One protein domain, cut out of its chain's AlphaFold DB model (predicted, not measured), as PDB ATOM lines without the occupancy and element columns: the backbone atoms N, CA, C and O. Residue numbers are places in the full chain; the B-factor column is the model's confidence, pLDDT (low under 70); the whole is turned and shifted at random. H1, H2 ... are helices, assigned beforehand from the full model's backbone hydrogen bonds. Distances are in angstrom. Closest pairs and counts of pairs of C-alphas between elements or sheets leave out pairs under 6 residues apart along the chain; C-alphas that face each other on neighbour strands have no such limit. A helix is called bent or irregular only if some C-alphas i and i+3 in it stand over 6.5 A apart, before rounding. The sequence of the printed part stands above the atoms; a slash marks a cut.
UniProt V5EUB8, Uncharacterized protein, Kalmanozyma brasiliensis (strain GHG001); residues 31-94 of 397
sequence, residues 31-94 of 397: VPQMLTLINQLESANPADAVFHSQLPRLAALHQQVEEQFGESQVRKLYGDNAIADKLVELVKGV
ATOM      1  N   VAL A  31     -12.428  35.974  -9.811       85.38
ATOM      2  CA  VAL A  31     -13.411  36.671  -8.965       85.38
ATOM      3  C   VAL A  31     -14.819  36.664  -9.591       85.38
ATOM      4  O   VAL A  31     -15.736  36.174  -8.931       85.38
ATOM      5  N   PRO A  32     -15.028  37.138 -10.838       87.75
ATOM      6  CA  PRO A  32     -16.296  36.959 -11.549       87.75
ATOM      7  C   PRO A  32     -16.819  35.518 -11.554       87.75
ATOM      8  O   PRO A  32     -17.985  35.299 -11.235       87.75
ATOM      9  N   GLN A  33     -15.966  34.527 -11.845       89.81
ATOM     10  CA  GLN A  33     -16.384  33.118 -11.864       89.81
ATOM     11  C   GLN A  33     -16.856  32.635 -10.485       89.81
ATOM     12  O   GLN A  33     -17.871  31.945 -10.374       89.81
ATOM     13  N   MET A  34     -16.136  33.019  -9.428       88.62
ATOM     14  CA  MET A  34     -16.498  32.704  -8.050       88.62
ATOM     15  C   MET A  34     -17.852  33.319  -7.672       88.62
ATOM     16  O   MET A  34     -18.698  32.622  -7.117       88.62
ATOM     17  N   LEU A  35     -18.088  34.589  -8.012       88.00
ATOM     18  CA  LEU A  35     -19.366  35.263  -7.747       88.00
ATOM     19  C   LEU A  35     -20.527  34.613  -8.509       88.00
ATOM     20  O   LEU A  35     -21.598  34.410  -7.941       88.00
ATOM     21  N   THR A  36     -20.310  34.226  -9.767       90.56
ATOM     22  CA  THR A  36     -21.312  33.504 -10.561       90.56
ATOM     23  C   THR A  36     -21.684  32.168  -9.917       90.56
ATOM     24  O   THR A  36     -22.870  31.862  -9.805       90.56
ATOM     25  N   LEU A  37     -20.705  31.389  -9.443       90.44
ATOM     26  CA  LEU A  37     -20.973  30.129  -8.736       90.44
ATOM     27  C   LEU A  37     -21.705  30.343  -7.414       90.44
ATOM     28  O   LEU A  37     -22.597  29.567  -7.089       90.44
ATOM     29  N   ILE A  38     -21.361  31.388  -6.662       88.88
ATOM     30  CA  ILE A  38     -22.057  31.716  -5.413       88.88
ATOM     31  C   ILE A  38     -23.518  32.048  -5.692       88.88
ATOM     32  O   ILE A  38     -24.384  31.503  -5.022       88.88
ATOM     33  N   ASN A  39     -23.807  32.854  -6.716       88.88
ATOM     34  CA  ASN A  39     -25.185  33.170  -7.095       88.88
ATOM     35  C   ASN A  39     -25.960  31.920  -7.553       88.88
ATOM     36  O   ASN A  39     -27.135  31.760  -7.222       88.88
ATOM     37  N   GLN A  40     -25.312  31.008  -8.287       89.62
ATOM     38  CA  GLN A  40     -25.921  29.732  -8.682       89.62
ATOM     39  C   GLN A  40     -26.248  28.866  -7.464       89.62
ATOM     40  O   GLN A  40     -27.378  28.396  -7.336       89.62
ATOM     41  N   LEU A  41     -25.286  28.699  -6.556       88.38
ATOM     42  CA  LEU A  41     -25.449  27.941  -5.318       88.38
ATOM     43  C   LEU A  41     -26.471  28.578  -4.381       88.38
ATOM     44  O   LEU A  41     -27.208  27.854  -3.722       88.38
ATOM     45  N   GLU A  42     -26.548  29.909  -4.347       84.06
ATOM     46  CA  GLU A  42     -27.578  30.618  -3.600       84.06
ATOM     47  C   GLU A  42     -28.949  30.234  -4.139       84.06
ATOM     48  O   GLU A  42     -29.782  29.802  -3.364       84.06
ATOM     49  N   SER A  43     -29.172  30.300  -5.456       83.81
ATOM     50  CA  SER A  43     -30.458  29.931  -6.067       83.81
ATOM     51  C   SER A  43     -30.801  28.438  -6.001       83.81
ATOM     52  O   SER A  43     -31.969  28.069  -6.142       83.81
ATOM     53  N   ALA A  44     -29.803  27.578  -5.800       86.19
ATOM     54  CA  ALA A  44     -29.970  26.136  -5.806       86.19
ATOM     55  C   ALA A  44     -30.530  25.619  -4.474       86.19
ATOM     56  O   ALA A  44     -30.266  26.143  -3.390       86.19
ATOM     57  N   ASN A  45     -31.308  24.540  -4.545       85.31
ATOM     58  CA  ASN A  45     -31.760  23.852  -3.349       85.31
ATOM     59  C   ASN A  45     -30.566  23.105  -2.722       85.31
ATOM     60  O   ASN A  45     -29.941  22.289  -3.399       85.31
ATOM     61  N   PRO A  46     -30.248  23.320  -1.432       83.88
ATOM     62  CA  PRO A  46     -29.111  22.666  -0.785       83.88
ATOM     63  C   PRO A  46     -29.255  21.143  -0.664       83.88
ATOM     64  O   PRO A  46     -28.279  20.485  -0.334       83.88
ATOM     65  N   ALA A  47     -30.449  20.585  -0.893       85.69
ATOM     66  CA  ALA A  47     -30.661  19.139  -0.963       85.69
ATOM     67  C   ALA A  47     -30.389  18.549  -2.362       85.69
ATOM     68  O   ALA A  47     -30.383  17.327  -2.515       85.69
ATOM     69  N   ASP A  48     -30.182  19.386  -3.383       88.88
ATOM     70  CA  ASP A  48     -29.964  18.912  -4.744       88.88
ATOM     71  C   ASP A  48     -28.518  18.442  -4.931       88.88
ATOM     72  O   ASP A  48     -27.553  19.093  -4.521       88.88
ATOM     73  N   ALA A  49     -28.346  17.337  -5.657       87.44
ATOM     74  CA  ALA A  49     -27.024  16.816  -6.005       87.44
ATOM     75  C   ALA A  49     -26.166  17.844  -6.767       87.44
ATOM     76  O   ALA A  49     -24.943  17.871  -6.616       87.44
ATOM     77  N   VAL A  50     -26.804  18.724  -7.549       87.56
ATOM     78  CA  VAL A  50     -26.129  19.801  -8.289       87.56
ATOM     79  C   VAL A  50     -25.429  20.766  -7.332       87.56
ATOM     80  O   VAL A  50     -24.270  21.101  -7.576       87.56
ATOM     81  N   PHE A  51     -26.069  21.135  -6.217       88.62
ATOM     82  CA  PHE A  51     -25.479  22.003  -5.196       88.62
ATOM     83  C   PHE A  51     -24.189  21.381  -4.651       88.62
ATOM     84  O   PHE A  51     -23.116  21.973  -4.752       88.62
ATOM     85  N   HIS A  52     -24.261  20.131  -4.189       87.50
ATOM     86  CA  HIS A  52     -23.099  19.408  -3.664       87.50
ATOM     87  C   HIS A  52     -21.984  19.213  -4.701       87.50
ATOM     88  O   HIS A  52     -20.809  19.288  -4.350       87.50
ATOM     89  N   SER A  53     -22.328  19.014  -5.979       90.62
ATOM     90  CA  SER A  53     -21.347  18.849  -7.061       90.62
ATOM     91  C   SER A  53     -20.560  20.127  -7.380       90.62
ATOM     92  O   SER A  53     -19.427  20.059  -7.858       90.62
ATOM     93  N   GLN A  54     -21.140  21.298  -7.105       91.00
ATOM     94  CA  GLN A  54     -20.531  22.597  -7.383       91.00
ATOM     95  C   GLN A  54     -19.681  23.122  -6.217       91.00
ATOM     96  O   GLN A  54     -18.786  23.939  -6.446       91.00
ATOM     97  N   LEU A  55     -19.885  22.622  -4.993       89.38
ATOM     98  CA  LEU A  55     -19.106  23.029  -3.819       89.38
ATOM     99  C   LEU A  55     -17.585  22.811  -3.967       89.38
ATOM    100  O   LEU A  55     -16.845  23.744  -3.658       89.38
ATOM    101  N   PRO A  56     -17.076  21.678  -4.500       92.56
ATOM    102  CA  PRO A  56     -15.642  21.514  -4.756       92.56
ATOM    103  C   PRO A  56     -15.086  22.553  -5.734       92.56
ATOM    104  O   PRO A  56     -13.965  23.033  -5.575       92.56
ATOM    105  N   ARG A  57     -15.873  22.938  -6.746       91.69
ATOM    106  CA  ARG A  57     -15.462  23.958  -7.715       91.69
ATOM    107  C   ARG A  57     -15.404  25.338  -7.070       91.69
ATOM    108  O   ARG A  57     -14.438  26.063  -7.299       91.69
ATOM    109  N   LEU A  58     -16.399  25.682  -6.248       91.38
ATOM    110  CA  LEU A  58     -16.383  26.916  -5.466       91.38
ATOM    111  C   LEU A  58     -15.186  26.940  -4.508       91.38
ATOM    112  O   LEU A  58     -14.525  27.967  -4.399       91.38
ATOM    113  N   ALA A  59     -14.872  25.813  -3.867       90.38
ATOM    114  CA  ALA A  59     -13.753  25.712  -2.941       90.38
ATOM    115  C   ALA A  59     -12.397  25.944  -3.615       90.38
ATOM    116  O   ALA A  59     -11.586  26.724  -3.120       90.38
ATOM    117  N   ALA A  60     -12.181  25.332  -4.781       92.19
ATOM    118  CA  ALA A  60     -10.968  25.546  -5.562       92.19
ATOM    119  C   ALA A  60     -10.823  27.010  -6.013       92.19
ATOM    120  O   ALA A  60      -9.739  27.580  -5.913       92.19
ATOM    121  N   LEU A  61     -11.914  27.639  -6.469       91.38
ATOM    122  CA  LEU A  61     -11.911  29.052  -6.856       91.38
ATOM    123  C   LEU A  61     -11.671  29.976  -5.661       91.38
ATOM    124  O   LEU A  61     -10.870  30.897  -5.770       91.38
ATOM    125  N   HIS A  62     -12.307  29.713  -4.517       90.25
ATOM    126  CA  HIS A  62     -12.072  30.461  -3.284       90.25
ATOM    127  C   HIS A  62     -10.592  30.446  -2.909       90.25
ATOM    128  O   HIS A  62     -10.017  31.507  -2.694       90.25
ATOM    129  N   GLN A  63      -9.966  29.266  -2.916       90.31
ATOM    130  CA  GLN A  63      -8.548  29.131  -2.607       90.31
ATOM    131  C   GLN A  63      -7.668  29.897  -3.607       90.31
ATOM    132  O   GLN A  63      -6.764  30.616  -3.197       90.31
ATOM    133  N   GLN A  64      -7.943  29.800  -4.911       90.00
ATOM    134  CA  GLN A  64      -7.173  30.528  -5.926       90.00
ATOM    135  C   GLN A  64      -7.289  32.048  -5.765       90.00
ATOM    136  O   GLN A  64      -6.289  32.761  -5.825       90.00
ATOM    137  N   VAL A  65      -8.499  32.549  -5.519       89.19
ATOM    138  CA  VAL A  65      -8.729  33.979  -5.293       89.19
ATOM    139  C   VAL A  65      -8.095  34.417  -3.965       89.19
ATOM    140  O   VAL A  65      -7.534  35.507  -3.883       89.19
ATOM    141  N   GLU A  66      -8.122  33.578  -2.931       89.69
ATOM    142  CA  GLU A  66      -7.458  33.842  -1.651       89.69
ATOM    143  C   GLU A  66      -5.936  33.922  -1.810       89.69
ATOM    144  O   GLU A  66      -5.319  34.846  -1.284       89.69
ATOM    145  N   GLU A  67      -5.334  33.030  -2.598       88.81
ATOM    146  CA  GLU A  67      -3.906  33.060  -2.926       88.81
ATOM    147  C   GLU A  67      -3.517  34.317  -3.726       88.81
ATOM    148  O   GLU A  67      -2.436  34.868  -3.519       88.81
ATOM    149  N   GLN A  68      -4.393  34.803  -4.611       86.44
ATOM    150  CA  GLN A  68      -4.122  35.980  -5.445       86.44
ATOM    151  C   GLN A  68      -4.359  37.320  -4.734       86.44
ATOM    152  O   GLN A  68      -3.561  38.246  -4.879       86.44
ATOM    153  N   PHE A  69      -5.460  37.449  -3.990       84.81
ATOM    154  CA  PHE A  69      -5.925  38.726  -3.432       84.81
ATOM    155  C   PHE A  69      -5.790  38.807  -1.902       84.81
ATOM    156  O   PHE A  69      -5.881  39.896  -1.324       84.81
ATOM    157  N   GLY A  70      -5.538  37.676  -1.240       87.62
ATOM    158  CA  GLY A  70      -5.488  37.539   0.212       87.62
ATOM    159  C   GLY A  70      -6.871  37.372   0.851       87.62
ATOM    160  O   GLY A  70      -7.863  37.950   0.400       87.62
ATOM    161  N   GLU A  71      -6.928  36.644   1.971       86.81
ATOM    162  CA  GLU A  71      -8.171  36.299   2.689       86.81
ATOM    163  C   GLU A  71      -9.051  37.521   3.000       86.81
ATOM    164  O   GLU A  71     -10.272  37.481   2.852       86.81
ATOM    165  N   SER A  72      -8.444  38.649   3.383       83.19
ATOM    166  CA  SER A  72      -9.189  39.866   3.728       83.19
ATOM    167  C   SER A  72      -9.965  40.444   2.542       83.19
ATOM    168  O   SER A  72     -11.069  40.957   2.729       83.19
ATOM    169  N   GLN A  73      -9.417  40.371   1.323       83.12
ATOM    170  CA  GLN A  73     -10.130  40.838   0.134       83.12
ATOM    171  C   GLN A  73     -11.243  39.868  -0.243       83.12
ATOM    172  O   GLN A  73     -12.351  40.307  -0.537       83.12
ATOM    173  N   VAL A  74     -10.989  38.563  -0.144       85.00
ATOM    174  CA  VAL A  74     -11.998  37.537  -0.427       85.00
ATOM    175  C   VAL A  74     -13.174  37.617   0.542       85.00
ATOM    176  O   VAL A  74     -14.321  37.614   0.109       85.00
ATOM    177  N   ARG A  75     -12.920  37.819   1.839       84.44
ATOM    178  CA  ARG A  75     -13.981  38.072   2.827       84.44
ATOM    179  C   ARG A  75     -14.811  39.309   2.487       84.44
ATOM    180  O   ARG A  75     -16.029  39.258   2.592       84.44
ATOM    181  N   LYS A  76     -14.177  40.396   2.025       83.94
ATOM    182  CA  LYS A  76     -14.899  41.605   1.582       83.94
ATOM    183  C   LYS A  76     -15.793  41.343   0.370       83.94
ATOM    184  O   LYS A  76     -16.834  41.983   0.263       83.94
ATOM    185  N   LEU A  77     -15.423  40.410  -0.514       81.38
ATOM    186  CA  LEU A  77     -16.258  40.015  -1.654       81.38
ATOM    187  C   LEU A  77     -17.546  39.304  -1.219       81.38
ATOM    188  O   LEU A  77     -18.531  39.369  -1.940       81.38
ATOM    189  N   TYR A  78     -17.568  38.662  -0.051       80.12
ATOM    190  CA  TYR A  78     -18.769  38.001   0.476       80.12
ATOM    191  C   TYR A  78     -19.686  38.930   1.274       80.12
ATOM    192  O   TYR A  78     -20.782  38.525   1.659       80.12
ATOM    193  N   GLY A  79     -19.271  40.178   1.497       81.94
ATOM    194  CA  GLY A  79     -20.040  41.145   2.269       81.94
ATOM    195  C   GLY A  79     -19.970  40.863   3.769       81.94
ATOM    196  O   GLY A  79     -18.883  40.824   4.343       81.94
ATOM    197  N   ASP A  80     -21.130  40.732   4.416       76.38
ATOM    198  CA  ASP A  80     -21.235  40.571   5.868       76.38
ATOM    199  C   ASP A  80     -20.344  39.439   6.399       76.38
ATOM    200  O   ASP A  80     -20.435  38.290   5.957       76.38
ATOM    201  N   ASN A  81     -19.532  39.748   7.418       77.81
ATOM    202  CA  ASN A  81     -18.557  38.810   7.992       77.81
ATOM    203  C   ASN A  81     -19.196  37.470   8.405       77.81
ATOM    204  O   ASN A  81     -18.602  36.420   8.194       77.81
ATOM    205  N   ALA A  82     -20.437  37.487   8.903       81.38
ATOM    206  CA  ALA A  82     -21.149  36.275   9.312       81.38
ATOM    207  C   ALA A  82     -21.522  35.345   8.140       81.38
ATOM    208  O   ALA A  82     -21.679  34.139   8.331       81.38
ATOM    209  N   ILE A  83     -21.709  35.888   6.935       74.00
ATOM    210  CA  ILE A  83     -21.989  35.104   5.723       74.00
ATOM    211  C   ILE A  83     -20.680  34.590   5.149       74.00
ATOM    212  O   ILE A  83     -20.595  33.416   4.798       74.00
ATOM    213  N   ALA A  84     -19.662  35.456   5.116       79.44
ATOM    214  CA  ALA A  84     -18.314  35.084   4.727       79.44
ATOM    215  C   ALA A  84     -17.827  33.883   5.547       79.44
ATOM    216  O   ALA A  84     -17.365  32.908   4.967       79.44
ATOM    217  N   ASP A  85     -18.017  33.900   6.869       82.31
ATOM    218  CA  ASP A  85     -17.623  32.796   7.746       82.31
ATOM    219  C   ASP A  85     -18.357  31.493   7.405       82.31
ATOM    220  O   ASP A  85     -17.715  30.454   7.282       82.31
ATOM    221  N   LYS A  86     -19.673  31.536   7.157       83.44
ATOM    222  CA  LYS A  86     -20.447  30.341   6.767       83.44
ATOM    223  C   LYS A  86     -20.045  29.799   5.400       83.44
ATOM    224  O   LYS A  86     -20.033  28.588   5.203       83.44
ATOM    225  N   LEU A  87     -19.755  30.680   4.446       80.81
ATOM    226  CA  LEU A  87     -19.330  30.275   3.109       80.81
ATOM    227  C   LEU A  87     -17.926  29.669   3.152       80.81
ATOM    228  O   LEU A  87     -17.693  28.627   2.549       80.81
ATOM    229  N   VAL A  88     -17.022  30.282   3.916       84.25
ATOM    230  CA  VAL A  88     -15.675  29.765   4.174       84.25
ATOM    231  C   VAL A  88     -15.744  28.424   4.903       84.25
ATOM    232  O   VAL A  88     -15.017  27.509   4.539       84.25
ATOM    233  N   GLU A  89     -16.629  28.269   5.885       86.56
ATOM    234  CA  GLU A  89     -16.858  27.000   6.584       86.56
ATOM    235  C   GLU A  89     -17.386  25.921   5.630       86.56
ATOM    236  O   GLU A  89     -16.854  24.812   5.607       86.56
ATOM    237  N   LEU A  90     -18.367  26.252   4.785       85.00
ATOM    238  CA  LEU A  90     -18.913  25.336   3.782       85.00
ATOM    239  C   LEU A  90     -17.841  24.905   2.771       85.00
ATOM    240  O   LEU A  90     -17.729  23.728   2.454       85.00
ATOM    241  N   VAL A  91     -17.035  25.853   2.297       84.69
ATOM    242  CA  VAL A  91     -15.947  25.628   1.340       84.69
ATOM    243  C   VAL A  91     -14.806  24.813   1.952       84.69
ATOM    244  O   VAL A  91     -14.343  23.864   1.329       84.69
ATOM    245  N   LYS A  92     -14.366  25.138   3.173       83.50
ATOM    246  CA  LYS A  92     -13.297  24.407   3.878       83.50
ATOM    247  C   LYS A  92     -13.757  23.034   4.370       83.50
ATOM    248  O   LYS A  92     -12.936  22.131   4.504       83.50
ATOM    249  N   GLY A  93     -15.054  22.874   4.633       80.56
ATOM    250  CA  GLY A  93     -15.674  21.601   4.999       80.56
ATOM    251  C   GLY A  93     -15.803  20.628   3.827       80.56
ATOM    252  O   GLY A  93     -15.914  19.420   4.042       80.56
ATOM    253  N   VAL A  94     -15.745  21.123   2.586       79.69
ATOM    254  CA  VAL A  94     -15.630  20.265   1.409       79.69
ATOM    255  C   VAL A  94     -14.230  19.681   1.422       79.69
ATOM    256  O   VAL A  94     -13.248  20.375   1.161       79.69
TER     257      VAL A  94
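This is residues 31 to 94 of the 397 residues of an uncharacterized protein of Kalmanozyma brasiliensis (strain GHG001) (UniProt V5EUB8). A long helix, H2, forms the spine of this small domain, and H1 lies along one side of it as the other limb of a helical hairpin. After the end of H2 the short H3 folds back over the last part of H2, touching its residues 62 to 66, and H4 slants back to H2, its residues 90 to 92 meeting residues 55 to 62 of H2, with H2, H3 and H4 making a triangle. The printed part has 64 residues with four named helices, H1 to H4 in order, and no named strand; its class is all helix. It is compact, with a radius of gyration of the C-alphas of 11.1 A and spans of 31 by 21 by 21 A.

H1, residues 31 to 43, begins at C-alpha 31 (-13.411, 36.671, -8.965) and is 18.6 A long. H2, residues 49 to 69, is 30.5 A long, has a kink of 28 degrees near residue 57, and is only just irregular, with C-alphas 53 and 56 6.7 A apart. H3, residues 71 to 77, measures 9.9 A. H4, residues 81 to 93, measures 17.7 A and ends at C-alpha 93 (-15.674, 21.601, 4.999).

H2 is the hub, touching the three other helices. H1 and H2 touch at a shallow tilt of 28 degrees, opposite ways; their closest C-alphas, of Leu 41 and Phe 51, are 5.9 A apart. H2 touches H3 with residues 62 to 66 alone, at a steep tilt of 59 degrees; the closest C-alphas, of Glu 66 and Val 74, are 6.0 A apart. Residues 55 to 62 of H2 touch residues 90 to 92 of H4, closest at the C-alphas of Ala 59 and Val 91, 4.8 A, at a tilt of 69 degrees, only just steep. The packing is mostly crossed, but only just. H3 and H4 are close but not clearly touching; H1 is apart from H4. Every O i to N i+4 pair is within hydrogen-bond range in H1, H3 and H4, and 15 of 17 in H2.

The C-alphas of Ala 47 and Gln 68, the two farthest apart, are 31.7 A apart. The printed part has no cut, and its three links are tight. The mean pLDDT of the printed part is 86.1, and no printed residue is under 70.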